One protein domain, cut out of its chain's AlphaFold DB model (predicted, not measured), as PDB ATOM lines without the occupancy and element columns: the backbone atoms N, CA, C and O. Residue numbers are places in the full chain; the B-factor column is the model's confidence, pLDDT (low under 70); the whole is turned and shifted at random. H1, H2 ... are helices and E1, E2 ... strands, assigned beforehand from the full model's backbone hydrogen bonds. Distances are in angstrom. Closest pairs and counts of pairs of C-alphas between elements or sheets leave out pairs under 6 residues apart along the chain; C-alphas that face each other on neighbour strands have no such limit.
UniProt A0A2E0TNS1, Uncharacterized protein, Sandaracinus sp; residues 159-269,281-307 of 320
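This is residues 159 to 269 and 281 to 307 of the 320 residues of an uncharacterized protein of Sandaracinus sp (UniProt A0A2E0TNS1). Two sheets stand face to face as a sandwich: a twisted one of long strands, in the order E3, E2, E5, E6, and a smaller one, E4, E1, E7. The short helix H1 sits at one end of the sandwich, while the short helix H2 grazes the smaller sheet after a loop, residues 243 to 257, that swings far out. The printed part has 138 residues, with two named helices and seven named strands in the order E1, H1, E2, E3, E4, E5, E6, H2, E7. The larger sheet is antiparallel and the smaller mixed; the class is mostly strand, with under half of the residues in named elements. The whole is compact, with a radius of gyration of the C-alphas of 15.0 A and spans of 41 by 40 by 27 A.

E1, residues 159 to 162, is the inner strand between E4, residues 204 to 211, and E7, residues 293 to 297. It is antiparallel to E4, with N 160 and O 205 2.8 A apart, and parallel to E7, with N 161 and O 295 2.9 A apart, both within hydrogen-bond range. H1, residues 166 to 169, is on neither sheet and is too short for an O i to N i+4 pair. E2, residues 174 to 182, and E3, residues 186 to 195, form a hairpin, with N 176 and O 193 at 2.8 A. E4 bends by 70 degrees at residue 208; the closest C-alphas of E3 and E4, Val 190 and Ile 210, are 5.9 A apart. E5, residues 216 to 223, is the antiparallel neighbour of E2, with N 177 and O 220 at 2.8 A. It forms a hairpin with E6, residues 237 to 242, with N 219 and O 240 at 2.9 A. The two sheets' facing parts are 9.6 A centre to centre; the closest C-alphas of E6 and E7, Phe 240 and Val 295, are 7.4 A apart. H2, residues 258 to 264, only grazes the smaller sheet with residues 260 to 263; 1 of its 3 O i to N i+4 pairs and 2 of its 4 O i to N i+3 pairs are within range.

E1 begins at C-alpha 159 (165.583, 139.031, 166.872). First to last C-alpha, E2 measures 26.4 A, E3 27.7 A, E4 17.2 A, E5 23.8 A, E6 16.7 A and E7 13.4 A. E7 ends at C-alpha 297 (155.207, 136.122, 167.156).

The C-alphas farthest apart, of Pro 184 and Thr 265, are 44.5 A apart. Residues 270 to 280 are not printed, and C-alphas 269 and 281 are 27.0 A apart across the cut. The links E5 to E6 and E6 to H2 are long. The mean pLDDT of the printed part is 73.0; 56 residues are under 70, among them 247 to 269 and 295 to 307.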
ATOM      1  N   ARG A 159     165.852 140.277 166.155       88.06
ATOM      2  CA  ARG A 159     165.583 139.031 166.872       88.06
ATOM      3  C   ARG A 159     164.096 138.699 166.796       88.06
ATOM      4  O   ARG A 159     163.269 139.427 167.337       88.06
ATOM      5  N   VAL A 160     163.755 137.592 166.147       84.25
ATOM      6  CA  VAL A 160     162.383 137.075 166.052       84.25
ATOM      7  C   VAL A 160     162.208 135.928 167.031       84.25
ATOM      8  O   VAL A 160     162.936 134.943 166.977       84.25
ATOM      9  N   VAL A 161     161.217 136.026 167.904       80.94
ATOM     10  CA  VAL A 161     160.863 134.975 168.863       80.94
ATOM     11  C   VAL A 161     159.710 134.159 168.321       80.94
ATOM     12  O   VAL A 161     158.651 134.709 168.004       80.94
ATOM     13  N   LEU A 162     159.898 132.846 168.272       76.06
ATOM     14  CA  LEU A 162     158.887 131.897 167.831       76.06
ATOM     15  C   LEU A 162     158.227 131.265 169.059       76.06
ATOM     16  O   LEU A 162     158.879 130.565 169.835       76.06
ATOM     17  N   CYS A 163     156.928 131.487 169.251       72.12
ATOM     18  CA  CYS A 163     156.193 130.839 170.330       72.12
ATOM     19  C   CYS A 163     155.714 129.439 169.919       72.12
ATOM     20  O   CYS A 163     155.442 129.152 168.753       72.12
ATOM     21  N   GLN A 164     155.567 128.548 170.906       64.00
ATOM     22  CA  GLN A 164     155.381 127.104 170.718       64.00
ATOM     23  C   GLN A 164     154.217 126.712 169.786       64.00
ATOM     24  O   GLN A 164     154.332 125.730 169.057       64.00
ATOM     25  N   ARG A 165     153.117 127.481 169.755       57.88
ATOM     26  CA  ARG A 165     151.996 127.212 168.837       57.88
ATOM     27  C   ARG A 165     152.286 127.577 167.381       57.88
ATOM     28  O   ARG A 165     151.714 126.955 166.498       57.88
ATOM     29  N   GLN A 166     153.207 128.496 167.090       57.97
ATOM     30  CA  GLN A 166     153.653 128.708 165.706       57.97
ATOM     31  C   GLN A 166     154.539 127.574 165.201       57.97
ATOM     32  O   GLN A 166     154.517 127.291 164.010       57.97
ATOM     33  N   MET A 167     155.227 126.844 166.085       56.47
ATOM     34  CA  MET A 167     155.914 125.601 165.698       56.47
ATOM     35  C   MET A 167     154.936 124.476 165.295       56.47
ATOM     36  O   MET A 167     155.346 123.463 164.719       56.47
ATOM     37  N   GLU A 168     153.630 124.635 165.554       59.88
ATOM     38  CA  GLU A 168     152.600 123.751 164.993       59.88
ATOM     39  C   GLU A 168     152.396 123.963 163.488       59.88
ATOM     40  O   GLU A 168     151.822 123.081 162.851       59.88
ATOM     41  N   ALA A 169     152.937 125.044 162.901       59.03
ATOM     42  CA  ALA A 169     153.020 125.217 161.449       59.03
ATOM     43  C   ALA A 169     153.816 124.092 160.749       59.03
ATOM     44  O   ALA A 169     153.796 123.978 159.529       59.03
ATOM     45  N   GLY A 170     154.431 123.191 161.519       65.06
ATOM     46  CA  GLY A 170     154.942 121.923 161.025       65.06
ATOM     47  C   GLY A 170     156.384 122.039 160.567       65.06
ATOM     48  O   GLY A 170     157.183 122.713 161.210       65.06
ATOM     49  N   ASN A 171     156.715 121.335 159.490       79.94
ATOM     50  CA  ASN A 171     158.049 121.350 158.892       79.94
ATOM     51  C   ASN A 171     158.210 122.474 157.854       79.94
ATOM     52  O   ASN A 171     159.210 122.480 157.152       79.94
ATOM     53  N   ALA A 172     157.243 123.392 157.764       86.50
ATOM     54  CA  ALA A 172     157.281 124.492 156.815       86.50
ATOM     55  C   ALA A 172     158.494 125.413 157.077       86.50
ATOM     56  O   ALA A 172     158.805 125.682 158.253       86.50
ATOM     57  N   PRO A 173     159.155 125.912 156.015       89.56
ATOM     58  CA  PRO A 173     160.188 126.924 156.135       89.56
ATOM     59  C   PRO A 173     159.664 128.224 156.752       89.56
ATOM     60  O   PRO A 173     158.512 128.620 156.552       89.56
ATOM     61  N   ILE A 174     160.530 128.902 157.505       89.81
ATOM     62  CA  ILE A 174     160.281 130.254 158.021       89.81
ATOM     63  C   ILE A 174     161.224 131.221 157.330       89.81
ATOM     64  O   ILE A 174     162.432 130.980 157.276       89.81
ATOM     65  N   GLU A 175     160.674 132.351 156.898       92.38
ATOM     66  CA  GLU A 175     161.441 133.463 156.355       92.38
ATOM     67  C   GLU A 175     161.276 134.723 157.196       92.38
ATOM     68  O   GLU A 175     160.182 135.029 157.674       92.38
ATOM     69  N   VAL A 176     162.357 135.486 157.335       92.81
ATOM     70  CA  VAL A 176     162.343 136.838 157.893       92.81
ATOM     71  C   VAL A 176     162.945 137.778 156.861       92.81
ATOM     72  O   VAL A 176     164.066 137.569 156.403       92.81
ATOM     73  N   ARG A 177     162.208 138.824 156.500       94.81
ATOM     74  CA  ARG A 177     162.645 139.858 155.558       94.81
ATOM     75  C   ARG A 177     162.689 141.192 156.273       94.81
ATOM     76  O   ARG A 177     161.775 141.526 157.025       94.81
ATOM     77  N   VAL A 178     163.754 141.951 156.047       95.19
ATOM     78  CA  VAL A 178     163.950 143.257 156.673       95.19
ATOM     79  C   VAL A 178     164.237 144.293 155.602       95.19
ATOM     80  O   VAL A 178     165.202 144.175 154.842       95.19
ATOM     81  N   THR A 179     163.399 145.322 155.569       96.25
ATOM     82  CA  THR A 179     163.505 146.450 154.643       96.25
ATOM     83  C   THR A 179     163.710 147.733 155.435       96.25
ATOM     84  O   THR A 179     162.897 148.064 156.291       96.25
ATOM     85  N   GLY A 180     164.780 148.472 155.159       94.31
ATOM     86  CA  GLY A 180     165.007 149.803 155.721       94.31
ATOM     87  C   GLY A 180     164.514 150.898 154.776       94.31
ATOM     88  O   GLY A 180     164.613 150.764 153.557       94.31
ATOM     89  N   ASN A 181     163.986 151.988 155.327       93.69
ATOM     90  CA  ASN A 181     163.583 153.177 154.582       93.69
ATOM     91  C   ASN A 181     164.611 154.292 154.813       93.69
ATOM     92  O   ASN A 181     164.691 154.858 155.903       93.69
ATOM     93  N   PHE A 182     165.403 154.588 153.784       90.62
ATOM     94  CA  PHE A 182     166.538 155.509 153.854       90.62
ATOM     95  C   PHE A 182     166.284 156.756 153.004       90.62
ATOM     96  O   PHE A 182     165.642 156.654 151.960       90.62
ATOM     97  N   PRO A 183     166.816 157.934 153.366       85.38
ATOM     98  CA  PRO A 183     166.778 159.113 152.514       85.38
ATOM     99  C   PRO A 183     167.373 158.832 151.121       85.38
ATOM    100  O   PRO A 183     168.391 158.140 151.029       85.38
ATOM    101  N   PRO A 184     166.803 159.390 150.040       85.62
ATOM    102  CA  PRO A 184     165.591 160.214 149.968       85.62
ATOM    103  C   PRO A 184     164.302 159.374 149.781       85.62
ATOM    104  O   PRO A 184     163.663 159.450 148.738       85.62
ATOM    105  N   ASP A 185     163.911 158.588 150.786       84.69
ATOM    106  CA  ASP A 185     162.738 157.691 150.807       84.69
ATOM    107  C   ASP A 185     162.851 156.439 149.911       84.69
ATOM    108  O   ASP A 185     161.878 155.970 149.319       84.69
ATOM    109  N   VAL A 186     164.046 155.853 149.844       89.06
ATOM    110  CA  VAL A 186     164.311 154.577 149.173       89.06
ATOM    111  C   VAL A 186     164.154 153.425 150.164       89.06
ATOM    112  O   VAL A 186     164.845 153.363 151.182       89.06
ATOM    113  N   ASN A 187     163.275 152.478 149.837       93.00
ATOM    114  CA  ASN A 187     163.189 151.201 150.539       93.00
ATOM    115  C   ASN A 187     164.288 150.265 150.035       93.00
ATOM    116  O   ASN A 187     164.347 149.986 148.835       93.00
ATOM    117  N   ARG A 188     165.125 149.773 150.949       94.69
ATOM    118  CA  ARG A 188     166.222 148.847 150.658       94.69
ATOM    119  C   ARG A 188     166.066 147.572 151.460       94.69
ATOM    120  O   ARG A 188     165.880 147.624 152.676       94.69
ATOM    121  N   ALA A 189     166.189 146.441 150.787       96.31
ATOM    122  CA  ALA A 189     166.384 145.163 151.438       96.31
ATOM    123  C   ALA A 189     167.712 145.164 152.211       96.31
ATOM    124  O   ALA A 189     168.770 145.342 151.615       96.31
ATOM    125  N   VAL A 190     167.662 144.965 153.529       97.06
ATOM    126  CA  VAL A 190     168.859 144.947 154.395       97.06
ATOM    127  C   VAL A 190     169.058 143.615 155.109       97.06
ATOM    128  O   VAL A 190     170.172 143.301 155.518       97.06
ATOM    129  N   GLY A 191     168.002 142.814 155.238       97.12
ATOM    130  CA  GLY A 191     168.057 141.531 155.923       97.12
ATOM    131  C   GLY A 191     167.188 140.483 155.258       97.12
ATOM    132  O   GLY A 191     166.047 140.756 154.887       97.12
ATOM    133  N   PHE A 192     167.722 139.276 155.161       96.56
ATOM    134  CA  PHE A 192     166.995 138.078 154.798       96.56
ATOM    135  C   PHE A 192     167.439 136.924 155.698       96.56
ATOM    136  O   PHE A 192     168.619 136.773 156.013       96.56
ATOM    137  N   PHE A 193     166.497 136.096 156.113       95.69
ATOM    138  CA  PHE A 193     166.780 134.854 156.807       95.69
ATOM    139  C   PHE A 193     165.793 133.798 156.339       95.69
ATOM    140  O   PHE A 193     164.594 134.071 156.308       95.69
ATOM    141  N   ARG A 194     166.280 132.594 156.047       93.62
ATOM    142  CA  ARG A 194     165.464 131.408 155.791       93.62
ATOM    143  C   ARG A 194     165.943 130.259 156.659       93.62
ATOM    144  O   ARG A 194     167.133 129.961 156.722       93.62
ATOM    145  N   ARG A 195     164.998 129.584 157.301       91.56
ATOM    146  CA  ARG A 195     165.234 128.312 157.983       91.56
ATOM    147  C   ARG A 195     164.326 127.266 157.373       91.56
ATOM    148  O   ARG A 195     163.116 127.476 157.335       91.56
ATOM    149  N   ALA A 196     164.907 126.147 156.947       88.69
ATOM    150  CA  ALA A 196     164.187 125.106 156.213       88.69
ATOM    151  C   ALA A 196     163.027 124.499 157.018       88.69
ATOM    152  O   ALA A 196     162.028 124.087 156.440       88.69
ATOM    153  N   THR A 197     163.136 124.455 158.351       84.19
ATOM    154  CA  THR A 197     162.056 123.975 159.222       84.19
ATOM    155  C   THR A 197     161.891 124.858 160.458       84.19
ATOM    156  O   THR A 197     162.849 125.239 161.134       84.19
ATOM    157  N   ALA A 198     160.641 125.141 160.828       74.12
ATOM    158  CA  ALA A 198     160.323 125.838 162.075       74.12
ATOM    159  C   ALA A 198     160.686 125.043 163.349       74.12
ATOM    160  O   ALA A 198     160.788 125.623 164.429       74.12
ATOM    161  N   ARG A 199     160.817 123.712 163.246       71.38
ATOM    162  CA  ARG A 199     160.889 122.789 164.395       71.38
ATOM    163  C   ARG A 199     162.286 122.512 164.919       71.38
ATOM    164  O   ARG A 199     162.422 122.260 166.114       71.38
ATOM    165  N   ASP A 200     163.289 122.514 164.052       63.38
ATOM    166  CA  ASP A 200     164.614 121.981 164.396       63.38
ATOM    167  C   ASP A 200     165.567 123.054 164.953       63.38
ATOM    168  O   ASP A 200     166.743 122.786 165.190       63.38
ATOM    169  N   GLY A 201     165.066 124.273 165.182       60.91
ATOM    170  CA  GLY A 201     165.880 125.437 165.518       60.91
ATOM    171  C   GLY A 201     165.695 125.985 166.932       60.91
ATOM    172  O   GLY A 201     164.816 125.587 167.699       60.91
ATOM    173  N   ALA A 202     166.539 126.964 167.262       63.69
ATOM    174  CA  ALA A 202     166.393 127.770 168.464       63.69
ATOM    175  C   ALA A 202     165.017 128.462 168.504       63.69
ATOM    176  O   ALA A 202     164.464 128.835 167.466       63.69
ATOM    177  N   ALA A 203     164.511 128.703 169.719       74.00
ATOM    178  CA  ALA A 203     163.254 129.421 169.970       74.00
ATOM    179  C   ALA A 203     163.250 130.871 169.441       74.00
ATOM    180  O   ALA A 203     162.220 131.544 169.457       74.00
ATOM    181  N   SER A 204     164.401 131.354 168.969       82.75
ATOM    182  CA  SER A 204     164.526 132.614 168.261       82.75
ATOM    183  C   SER A 204     165.372 132.490 166.997       82.75
ATOM    184  O   SER A 204     166.226 131.613 166.862       82.75
ATOM    185  N   ILE A 205     165.124 133.415 166.083       87.62
ATOM    186  CA  ILE A 205     165.911 133.704 164.890       87.62
ATOM    187  C   ILE A 205     166.599 135.046 165.129       87.62
ATOM    188  O   ILE A 205     165.949 135.971 165.616       87.62
ATOM    189  N   THR A 206     167.875 135.168 164.768       90.12
ATOM    190  CA  THR A 206     168.621 136.427 164.893       90.12
ATOM    191  C   THR A 206     169.324 136.758 163.581       90.12
ATOM    192  O   THR A 206     170.069 135.933 163.062       90.12
ATOM    193  N   ILE A 207     169.123 137.977 163.074       93.81
ATOM    194  CA  ILE A 207     169.865 138.556 161.946       93.81
ATOM    195  C   ILE A 207     170.731 139.694 162.502       93.81
ATOM    196  O   ILE A 207     170.188 140.747 162.837       93.81
ATOM    197  N   PRO A 208     172.047 139.509 162.673       93.19
ATOM    198  CA  PRO A 208     172.887 140.477 163.373       93.19
ATOM    199  C   PRO A 208     173.209 141.710 162.517       93.19
ATOM    200  O   PRO A 208     173.480 141.599 161.326       93.19
ATOM    201  N   GLY A 209     173.254 142.889 163.146       92.25
ATOM    202  CA  GLY A 209     173.929 144.079 162.609       92.25
ATOM    203  C   GLY A 209     173.350 144.711 161.336       92.25
ATOM    204  O   GLY A 209     174.067 145.449 160.663       92.25
ATOM    205  N   ILE A 210     172.093 144.427 160.987       94.06
ATOM    206  CA  ILE A 210     171.429 144.897 159.755       94.06
ATOM    207  C   ILE A 210     170.526 146.126 159.930       94.06
ATOM    208  O   ILE A 210     170.130 146.730 158.936       94.06
ATOM    209  N   VAL A 211     170.167 146.489 161.161       91.94
ATOM    210  CA  VAL A 211     169.281 147.620 161.452       91.94
ATOM    211  C   VAL A 211     170.123 148.853 161.736       91.94
ATOM    212  O   VAL A 211     171.034 148.816 162.563       91.94
ATOM    213  N   ASP A 212     169.787 149.946 161.059       91.94
ATOM    214  CA  ASP A 212     170.248 151.294 161.392       91.94
ATOM    215  C   ASP A 212     169.187 151.975 162.267       91.94
ATOM    216  O   ASP A 212     168.045 152.196 161.849       91.94
ATOM    217  N   LEU A 213     169.533 152.274 163.516       87.62
ATOM    218  CA  LEU A 213     168.565 152.765 164.494       87.62
ATOM    219  C   LEU A 213     168.076 154.184 164.173       87.62
ATOM    220  O   LEU A 213     167.049 154.601 164.714       87.62
ATOM    221  N   GLY A 214     168.760 154.906 163.280       89.31
ATOM    222  CA  GLY A 214     168.360 156.219 162.786       89.31
ATOM    223  C   GLY A 214     167.254 156.191 161.727       89.31
ATOM    224  O   GLY A 214     166.696 157.248 161.423       89.31
ATOM    225  N   PHE A 215     166.895 155.017 161.192       91.56
ATOM    226  CA  PHE A 215     165.918 154.885 160.106       91.56
ATOM    227  C   PHE A 215     164.764 153.935 160.425       91.56
ATOM    228  O   PHE A 215     164.851 153.028 161.253       91.56
ATOM    229  N   ARG A 216     163.644 154.126 159.725       90.50
ATOM    230  CA  ARG A 216     162.486 153.234 159.820       90.50
ATOM    231  C   ARG A 216     162.810 151.891 159.168       90.50
ATOM    232  O   ARG A 216     163.343 151.864 158.064       90.50
ATOM    233  N   HIS A 217     162.412 150.797 159.812       90.31
ATOM    234  CA  HIS A 217     162.549 149.449 159.267       90.31
ATOM    235  C   HIS A 217     161.206 148.714 159.287       90.31
ATOM    236  O   HIS A 217     160.403 148.879 160.205       90.31
ATOM    237  N   GLU A 218     160.952 147.906 158.268       91.25
ATOM    238  CA  GLU A 218     159.856 146.948 158.203       91.25
ATOM    239  C   GLU A 218     160.437 145.539 158.316       91.25
ATOM    240  O   GLU A 218     161.386 145.198 157.611       91.25
ATOM    241  N   ILE A 219     159.898 144.754 159.246       90.06
ATOM    242  CA  ILE A 219     160.298 143.375 159.515       90.06
ATOM    243  C   ILE A 219     159.083 142.511 159.229       90.06
ATOM    244  O   ILE A 219     158.059 142.625 159.906       90.06
ATOM    245  N   GLU A 220     159.200 141.638 158.246       88.50
ATOM    246  CA  GLU A 220     158.147 140.712 157.870       88.50
ATOM    247  C   GLU A 220     158.600 139.284 158.151       88.50
ATOM    248  O   GLU A 220     159.744 138.918 157.882       88.50
ATOM    249  N   VAL A 221     157.707 138.486 158.726       88.31
ATOM    250  CA  VAL A 221     157.942 137.077 159.027       88.31
ATOM    251  C   VAL A 221     156.878 136.249 158.331       88.31
ATOM    252  O   VAL A 221     155.685 136.535 158.472       88.31
ATOM    253  N   TYR A 222     157.308 135.217 157.616       86.75
ATOM    254  CA  TYR A 222     156.452 134.374 156.790       86.75
ATOM    255  C   TYR A 222     156.688 132.904 157.093       86.75
ATOM    256  O   TYR A 222     157.786 132.500 157.480       86.75
ATOM    257  N   VAL A 223     155.643 132.111 156.887       87.50
ATOM    258  CA  VAL A 223     155.732 130.655 156.831       87.50
ATOM    259  C   VAL A 223     155.375 130.225 155.416       87.50
ATOM    260  O   VAL A 223     154.229 130.420 155.013       87.50
ATOM    261  N   ASP A 224     156.339 129.630 154.718       84.62
ATOM    262  CA  ASP A 224     156.187 129.033 153.384       84.62
ATOM    263  C   ASP A 224     155.464 127.687 153.548       84.62
ATOM    264  O   ASP A 224     156.059 126.633 153.768       84.62
ATOM    265  N   ALA A 225     154.135 127.737 153.604       85.25
ATOM    266  CA  ALA A 225     153.311 126.602 154.004       85.25
ATOM    267  C   ALA A 225     153.122 125.583 152.873       85.25
ATOM    268  O   ALA A 225     152.653 124.469 153.129       85.25
ATOM    269  N   ASN A 226     153.419 125.972 151.632       84.69
ATOM    270  CA  ASN A 226     153.320 125.109 150.461       84.69
ATOM    271  C   ASN A 226     154.686 124.656 149.911       84.69
ATOM    272  O   ASN A 226     154.696 123.875 148.956       84.69
ATOM    273  N   GLU A 227     155.783 125.080 150.548       84.25
ATOM    274  CA  GLU A 227     157.166 124.687 150.263       84.25
ATOM    275  C   GLU A 227     157.582 125.000 148.817       84.25
ATOM    276  O   GLU A 227     158.296 124.220 148.184       84.25
ATOM    277  N   ASN A 228     157.099 126.113 148.257       81.12
ATOM    278  CA  ASN A 228     157.421 126.507 146.885       81.12
ATOM    279  C   ASN A 228     158.498 127.596 146.787       81.12
ATOM    280  O   ASN A 228     158.763 128.068 145.676       81.12
ATOM    281  N   GLU A 229     159.102 127.975 147.920       78.25
ATOM    282  CA  GLU A 229     160.147 129.002 148.015       78.25
ATOM    283  C   GLU A 229     159.669 130.392 147.563       78.25
ATOM    284  O   GLU A 229     160.460 131.271 147.213       78.25
ATOM    285  N   ALA A 230     158.355 130.612 147.557       79.12
ATOM    286  CA  ALA A 230     157.734 131.870 147.206       79.12
ATOM    287  C   ALA A 230     156.807 132.335 148.328       79.12
ATOM    288  O   ALA A 230     156.341 131.571 149.162       79.12
ATOM    289  N   HIS A 231     156.549 133.643 148.348       79.12
ATOM    290  CA  HIS A 231     155.536 134.198 149.237       79.12
ATOM    291  C   HIS A 231     154.194 134.202 148.521       79.12
ATOM    292  O   HIS A 231     154.015 134.947 147.553       79.12
ATOM    293  N   ASP A 232     153.251 133.409 149.024       80.88
ATOM    294  CA  ASP A 232     151.926 133.289 148.436       80.88
ATOM    295  C   ASP A 232     150.827 133.980 149.249       80.88
ATOM    296  O   ASP A 232     150.842 134.108 150.478       80.88
ATOM    297  N   ALA A 233     149.794 134.417 148.528       79.94
ATOM    298  CA  ALA A 233     148.594 134.950 149.151       79.94
ATOM    299  C   ALA A 233     147.902 133.868 150.001       79.94
ATOM    300  O   ALA A 233     147.604 132.772 149.526       79.94
ATOM    301  N   GLY A 234     147.584 134.210 151.252       79.56
ATOM    302  CA  GLY A 234     146.923 133.308 152.202       79.56
ATOM    303  C   GLY A 234     147.864 132.580 153.164       79.56
ATOM    304  O   GLY A 234     147.383 131.955 154.113       79.56
ATOM    305  N   GLU A 235     149.179 132.704 152.984       83.50
ATOM    306  CA  GLU A 235     150.156 132.162 153.924       83.50
ATOM    307  C   GLU A 235     150.246 132.990 155.218       83.50
ATOM    308  O   GLU A 235     150.024 134.210 155.208       83.50
ATOM    309  N   PRO A 236     150.542 132.358 156.372       81.81
ATOM    310  CA  PRO A 236     150.739 133.081 157.622       81.81
ATOM    311  C   PRO A 236     151.852 134.128 157.489       81.81
ATOM    312  O   PRO A 236     153.007 133.795 157.250       81.81
ATOM    313  N   THR A 237     151.477 135.394 157.672       81.56
ATOM    314  CA  THR A 237     152.379 136.544 157.591       81.56
ATOM    315  C   THR A 237     152.195 137.438 158.816       81.56
ATOM    316  O   THR A 237     151.064 137.735 159.223       81.56
ATOM    317  N   TRP A 238     153.306 137.909 159.376       83.56
ATOM    318  CA  TRP A 238     153.351 138.942 160.408       83.56
ATOM    319  C   TRP A 238     154.240 140.084 159.924       83.56
ATOM    320  O   TRP A 238     155.325 139.833 159.418       83.56
ATOM    321  N   SER A 239     153.795 141.327 160.089       80.19
ATOM    322  CA  SER A 239     154.586 142.518 159.754       80.19
ATOM    323  C   SER A 239     154.709 143.410 160.983       80.19
ATOM    324  O   SER A 239     153.737 143.645 161.713       80.19
ATOM    325  N   PHE A 240     155.927 143.882 161.206       80.88
ATOM    326  CA  PHE A 240     156.329 144.771 162.280       80.88
ATOM    327  C   PHE A 240     157.008 145.988 161.662       80.88
ATOM    328  O   PHE A 240     157.686 145.900 160.643       80.88
ATOM    329  N   THR A 241     156.837 147.148 162.283       83.12
ATOM    330  CA  THR A 241     157.531 148.364 161.865       83.12
ATOM    331  C   THR A 241     158.312 148.899 163.047       83.12
ATOM    332  O   THR A 241     157.712 149.264 164.050       83.12
ATOM    333  N   TYR A 242     159.627 148.992 162.888       80.69
ATOM    334  CA  TYR A 242     160.489 149.765 163.766       80.69
ATOM    335  C   TYR A 242     160.528 151.220 163.299       80.69
ATOM    336  O   TYR A 242     160.686 151.492 162.103       80.69
ATOM    337  N   ARG A 243     160.403 152.154 164.241       83.56
ATOM    338  CA  ARG A 243     160.554 153.590 163.998       83.56
ATOM    339  C   ARG A 243     161.501 154.196 165.033       83.56
ATOM    340  O   ARG A 243     161.311 153.921 166.218       83.56
ATOM    341  N   PRO A 244     162.459 155.044 164.623       80.69
ATOM    342  CA  PRO A 244     163.375 155.697 165.557       80.69
ATOM    343  C   PRO A 244     162.658 156.487 166.660       80.69
ATOM    344  O   PRO A 244     163.090 156.487 167.809       80.69
ATOM    345  N   GLU A 245     161.539 157.141 166.335       81.12
ATOM    346  CA  GLU A 245     160.757 157.939 167.285       81.12
ATOM    347  C   GLU A 245     159.997 157.115 168.336       81.12
ATOM    348  O   GLU A 245     159.659 157.647 169.394       81.12
ATOM    349  N   ASP A 246     159.765 155.830 168.065       73.94
ATOM    350  CA  ASP A 246     159.060 154.906 168.957       73.94
ATOM    351  C   ASP A 246     160.043 154.077 169.806       73.94
ATOM    352  O   ASP A 246     159.634 153.169 170.530       73.94
ATOM    353  N   MET A 247     161.347 154.379 169.734       69.69
ATOM    354  CA  MET A 247     162.386 153.623 170.427       69.69
ATOM    355  C   MET A 247     162.169 153.643 171.945       69.69
ATOM    356  O   MET A 247     162.161 154.692 172.595       69.69
ATOM    357  N   ARG A 248     162.045 152.443 172.512       68.81
ATOM    358  CA  ARG A 248     162.011 152.193 173.951       68.81
ATOM    359  C   ARG A 248     162.906 151.002 174.267       68.81
ATOM    360  O   ARG A 248     162.900 150.008 173.536       68.81
ATOM    361  N   GLU A 249     163.659 151.111 175.358       65.25
ATOM    362  CA  GLU A 249     164.269 149.940 175.988       65.25
ATOM    363  C   GLU A 249     163.146 148.996 176.393       65.25
ATOM    364  O   GLU A 249     162.094 149.428 176.881       65.25
ATOM    365  N   CYS A 250     163.333 147.711 176.133       63.16
ATOM    366  CA  CYS A 250     162.326 146.763 176.536       63.16
ATOM    367  C   CYS A 250     162.314 146.633 178.080       63.16
ATOM    368  O   CYS A 250     163.349 146.408 178.704       63.16
ATOM    369  N   ASP A 251     161.145 146.775 178.709       64.38
ATOM    370  CA  ASP A 251     160.988 146.599 180.157       64.38
ATOM    371  C   ASP A 251     160.824 145.108 180.506       64.38
ATOM    372  O   ASP A 251     159.725 144.552 180.418       64.38
ATOM    373  N   PHE A 252     161.930 144.464 180.891       57.41
ATOM    374  CA  PHE A 252     161.983 143.053 181.296       57.41
ATOM    375  C   PHE A 252     161.369 142.779 182.678       57.41
ATOM    376  O   PHE A 252     161.048 141.629 182.984       57.41
ATOM    377  N   ASP A 253     161.225 143.804 183.522       55.34
ATOM    378  CA  ASP A 253     160.793 143.650 184.916       55.34
ATOM    379  C   ASP A 253     159.260 143.632 185.056       55.34
ATOM    380  O   ASP A 253     158.714 143.256 186.103       55.34
ATOM    381  N   SER A 254     158.542 144.000 183.994       54.97
ATOM    382  CA  SER A 254     157.087 143.941 183.941       54.97
ATOM    383  C   SER A 254     156.591 142.493 183.764       54.97
ATOM    384  O   SER A 254     157.042 141.778 182.866       54.97
ATOM    385  N   PRO A 255     155.640 142.016 184.595       52.19
ATOM    386  CA  PRO A 255     155.128 140.657 184.490       52.19
ATOM    387  C   PRO A 255     154.482 140.436 183.122       52.19
ATOM    388  O   PRO A 255     153.565 141.156 182.725       52.19
ATOM    389  N   LEU A 256     154.960 139.408 182.423       50.19
ATOM    390  CA  LEU A 256     154.444 139.018 181.121       50.19
ATOM    391  C   LEU A 256     152.942 138.685 181.211       50.19
ATOM    392  O   LEU A 256     152.538 137.927 182.100       50.19
ATOM    393  N   PRO A 257     152.111 139.191 180.286       53.94
ATOM    394  CA  PRO A 257     150.754 138.701 180.071       53.94
ATOM    395  C   PRO A 257     150.666 137.163 180.032       53.94
ATOM    396  O   PRO A 257     151.546 136.488 179.498       53.94
ATOM    397  N   GLU A 258     149.608 136.585 180.611       51.72
ATOM    398  CA  GLU A 258     149.452 135.124 180.772       51.72
ATOM    399  C   GLU A 258     149.520 134.335 179.447       51.72
ATOM    400  O   GLU A 258     149.923 133.171 179.438       51.72
ATOM    401  N   ASP A 259     149.195 134.958 178.313       46.56
ATOM    402  CA  ASP A 259     149.308 134.377 176.969       46.56
ATOM    403  C   ASP A 259     150.761 134.273 176.465       46.56
ATOM    404  O   ASP A 259     151.051 133.489 175.564       46.56
ATOM    405  N   MET A 260     151.691 135.014 177.072       46.78
ATOM    406  CA  MET A 260     153.134 134.973 176.797       46.78
ATOM    407  C   MET A 260     153.891 133.990 177.663       46.78
ATOM    408  O   MET A 260     154.964 133.534 177.279       46.78
ATOM    409  N   LEU A 261     153.349 133.651 178.832       48.97
ATOM    410  CA  LEU A 261     153.935 132.622 179.685       48.97
ATOM    411  C   LEU A 261     154.067 131.294 178.921       48.97
ATOM    412  O   LEU A 261     155.041 130.567 179.113       48.97
ATOM    413  N   LEU A 262     153.173 131.027 177.964       49.25
ATOM    414  CA  LEU A 262     153.285 129.888 177.047       49.25
ATOM    415  C   LEU A 262     154.501 129.971 176.102       49.25
ATOM    416  O   LEU A 262     155.033 128.932 175.733       49.25
ATOM    417  N   CYS A 263     154.981 131.168 175.753       51.19
ATOM    418  CA  CYS A 263     156.219 131.358 174.985       51.19
ATOM    419  C   CYS A 263     157.480 131.139 175.839       51.19
ATOM    420  O   CYS A 263     158.496 130.668 175.337       51.19
ATOM    421  N   VAL A 264     157.417 131.465 177.134       47.84
ATOM    422  CA  VAL A 264     158.581 131.468 178.040       47.84
ATOM    423  C   VAL A 264     158.808 130.125 178.733       47.84
ATOM    424  O   VAL A 264     159.936 129.787 179.076       47.84
ATOM    425  N   THR A 265     157.765 129.315 178.924       45.84
ATOM    426  CA  THR A 265     157.896 128.049 179.675       45.84
ATOM    427  C   THR A 265     158.568 126.896 178.917       45.84
ATOM    428  O   THR A 265     158.977 125.931 179.563       45.84
ATOM    429  N   SER A 266     158.715 126.966 177.587       43.72
ATOM    430  CA  SER A 266     159.304 125.883 176.775       43.72
ATOM    431  C   SER A 266     160.713 126.161 176.244       43.72
ATOM    432  O   SER A 266     161.418 125.212 175.904       43.72
ATOM    433  N   ALA A 267     161.143 127.423 176.176       45.56
ATOM    434  CA  ALA A 267     162.516 127.781 175.834       45.56
ATOM    435  C   ALA A 267     163.346 127.813 177.124       45.56
ATOM    436  O   ALA A 267     162.991 128.504 178.075       45.56
ATOM    437  N   GLY A 268     164.423 127.028 177.188       41.16
ATOM    438  CA  GLY A 268     165.321 126.995 178.342       41.16
ATOM    439  C   GLY A 268     165.697 128.405 178.809       41.16
ATOM    440  O   GLY A 268     166.091 129.256 178.017       41.16
ATOM    441  N   LEU A 269     165.529 128.638 180.109       38.22
ATOM    442  CA  LEU A 269     165.798 129.890 180.808       38.22
ATOM    443  C   LEU A 269     167.276 130.295 180.664       38.22
ATOM    444  O   LEU A 269     168.101 129.873 181.472       38.22
ATOM    445  N   GLY A 281     146.299 147.639 172.205       36.00
ATOM    446  CA  GLY A 281     146.385 146.299 171.595       36.00
ATOM    447  C   GLY A 281     147.155 146.187 170.269       36.00
ATOM    448  O   GLY A 281     146.932 145.234 169.527       36.00
ATOM    449  N   SER A 282     148.064 147.118 169.965       41.16
ATOM    450  CA  SER A 282     149.016 146.996 168.844       41.16
ATOM    451  C   SER A 282     150.406 146.608 169.373       41.16
ATOM    452  O   SER A 282     150.832 147.136 170.393       41.16
ATOM    453  N   LEU A 283     151.091 145.658 168.723       49.97
ATOM    454  CA  LEU A 283     152.431 145.192 169.121       49.97
ATOM    455  C   LEU A 283     153.500 146.255 168.790       49.97
ATOM    456  O   LEU A 283     153.625 146.627 167.624       49.97
ATOM    457  N   GLU A 284     154.264 146.708 169.793       50.81
ATOM    458  CA  GLU A 284     155.435 147.596 169.631       50.81
ATOM    459  C   GLU A 284     156.726 146.777 169.391       50.81
ATOM    460  O   GLU A 284     156.875 145.664 169.900       50.81
ATOM    461  N   THR A 285     157.666 147.330 168.613       55.53
ATOM    462  CA  THR A 285     159.069 146.879 168.509       55.53
ATOM    463  C   THR A 285     159.897 147.502 169.636       55.53
ATOM    464  O   THR A 285     159.726 148.690 169.896       55.53
ATOM    465  N   CYS A 286     160.826 146.772 170.258       64.88
ATOM    466  CA  CYS A 286     161.717 147.324 171.291       64.88
ATOM    467  C   CYS A 286     163.168 146.844 171.107       64.88
ATOM    468  O   CYS A 286     163.417 145.954 170.292       64.88
ATOM    469  N   ILE A 287     164.116 147.453 171.830       69.00
ATOM    470  CA  ILE A 287     165.541 147.083 171.802       69.00
ATOM    471  C   ILE A 287     165.879 146.192 173.004       69.00
ATOM    472  O   ILE A 287     165.675 146.615 174.145       69.00
ATOM    473  N   ASP A 288     166.356 144.967 172.752       68.38
ATOM    474  CA  ASP A 288     166.767 144.024 173.802       68.38
ATOM    475  C   ASP A 288     168.129 144.381 174.427       68.38
ATOM    476  O   ASP A 288     168.835 145.270 173.951       68.38
ATOM    477  N   ASP A 289     168.520 143.679 175.495       69.94
ATOM    478  CA  ASP A 289     169.788 143.920 176.212       69.94
ATOM    479  C   ASP A 289     171.035 143.740 175.331       69.94
ATOM    480  O   ASP A 289     172.105 144.270 175.634       69.94
ATOM    481  N   ALA A 290     170.907 142.977 174.243       67.94
ATOM    482  CA  ALA A 290     171.957 142.777 173.255       67.94
ATOM    483  C   ALA A 290     171.912 143.831 172.130       67.94
ATOM    484  O   ALA A 290     172.690 143.744 171.180       67.94
ATOM    485  N   GLY A 291     171.033 144.832 172.237       72.19
ATOM    486  CA  GLY A 291     170.888 145.920 171.279       72.19
ATOM    487  C   GLY A 291     170.084 145.554 170.032       72.19
ATOM    488  O   GLY A 291     170.118 146.305 169.064       72.19
ATOM    489  N   ASN A 292     169.374 144.422 170.006       71.31
ATOM    490  CA  ASN A 292     168.606 143.990 168.835       71.31
ATOM    491  C   ASN A 292     167.177 144.520 168.865       71.31
ATOM    492  O   ASN A 292     166.537 144.547 169.913       71.31
ATOM    493  N   VAL A 293     166.627 144.815 167.687       72.06
ATOM    494  CA  VAL A 293     165.185 144.997 167.521       72.06
ATOM    495  C   VAL A 293     164.497 143.648 167.723       72.06
ATOM    496  O   VAL A 293     164.596 142.751 166.881       72.06
ATOM    497  N   ALA A 294     163.794 143.501 168.842       70.69
ATOM    498  CA  ALA A 294     163.074 142.289 169.190       70.69
ATOM    499  C   ALA A 294     161.624 142.337 168.687       70.69
ATOM    500  O   ALA A 294     160.891 143.304 168.921       70.69
ATOM    501  N   VAL A 295     161.190 141.258 168.032       67.94
ATOM    502  CA  VAL A 295     159.798 141.029 167.634       67.94
ATOM    503  C   VAL A 295     159.341 139.653 168.106       67.94
ATOM    504  O   VAL A 295     160.049 138.659 167.961       67.94
ATOM    505  N   THR A 296     158.136 139.577 168.667       66.38
ATOM    506  CA  THR A 296     157.580 138.309 169.157       66.38
ATOM    507  C   THR A 296     156.351 137.914 168.359       66.38
ATOM    508  O   THR A 296     155.355 138.644 168.325       66.38
ATOM    509  N   LEU A 297     156.378 136.714 167.785       63.06
ATOM    510  CA  LEU A 297     155.207 136.122 167.156       63.06
ATOM    511  C   LEU A 297     154.321 135.511 168.248       63.06
ATOM    512  O   LEU A 297     154.766 134.665 169.003       63.06
ATOM    513  N   GLY A 298     153.032 135.854 168.327       55.69
ATOM    514  CA  GLY A 298     152.064 135.103 169.151       55.69
ATOM    515  C   GLY A 298     150.723 134.914 168.445       55.69
ATOM    516  O   GLY A 298     150.458 135.590 167.451       55.69
ATOM    517  N   ASP A 299     149.877 134.022 168.967       52.50
ATOM    518  CA  ASP A 299     148.593 133.612 168.358       52.50
ATOM    519  C   ASP A 299     147.629 134.777 168.062       52.50
ATOM    520  O   ASP A 299     146.801 134.689 167.159       52.50
ATOM    521  N   LEU A 300     147.736 135.862 168.834       45.50
ATOM    522  CA  LEU A 300     146.907 137.068 168.734       45.50
ATOM    523  C   LEU A 300     147.657 138.276 168.147       45.50
ATOM    524  O   LEU A 300     147.104 139.372 168.112       45.50
ATOM    525  N   GLY A 301     148.917 138.108 167.725       43.91
ATOM    526  CA  GLY A 301     149.659 139.183 167.064       43.91
ATOM    527  C   GLY A 301     149.050 139.537 165.709       43.91
ATOM    528  O   GLY A 301     148.261 138.750 165.196       43.91
ATOM    529  N   ASN A 302     149.409 140.705 165.153       42.34
ATOM    530  CA  ASN A 302     148.926 141.288 163.887       42.34
ATOM    531  C   ASN A 302     149.022 140.325 162.684       42.34
ATOM    532  O   ASN A 302     149.820 140.516 161.768       42.34
ATOM    533  N   ARG A 303     148.188 139.288 162.662       41.62
ATOM    534  CA  ARG A 303     148.031 138.372 161.550       41.62
ATOM    535  C   ARG A 303     147.216 139.120 160.517       41.62
ATOM    536  O   ARG A 303     145.999 139.250 160.642       41.62
ATOM    537  N   ARG A 304     147.891 139.635 159.500       43.06
ATOM    538  CA  ARG A 304     147.207 139.985 158.262       43.06
ATOM    539  C   ARG A 304     147.174 138.719 157.422       43.06
ATOM    540  O   ARG A 304     148.212 138.124 157.164       43.06
ATOM    541  N   MET A 305     145.982 138.291 157.014       37.38
ATOM    542  CA  MET A 305     145.900 137.529 155.772       37.38
ATOM    543  C   MET A 305     146.177 138.541 154.664       37.38
ATOM    544  O   MET A 305     145.525 139.584 154.600       37.38
ATOM    545  N   THR A 306     147.221 138.309 153.883       40.19
ATOM    546  CA  THR A 306     147.562 139.151 152.740       40.19
ATOM    547  C   THR A 306     146.440 139.051 151.701       40.19
ATOM    548  O   THR A 306     146.305 138.047 151.015       40.19
ATOM    549  N   ASP A 307     145.620 140.102 151.583       31.53
ATOM    550  CA  ASP A 307     144.583 140.248 150.541       31.53
ATOM    551  C   ASP A 307     145.162 140.780 149.204       31.53
ATOM    552  O   ASP A 307     144.421 141.165 148.294       31.53
TER     553      ASP A 307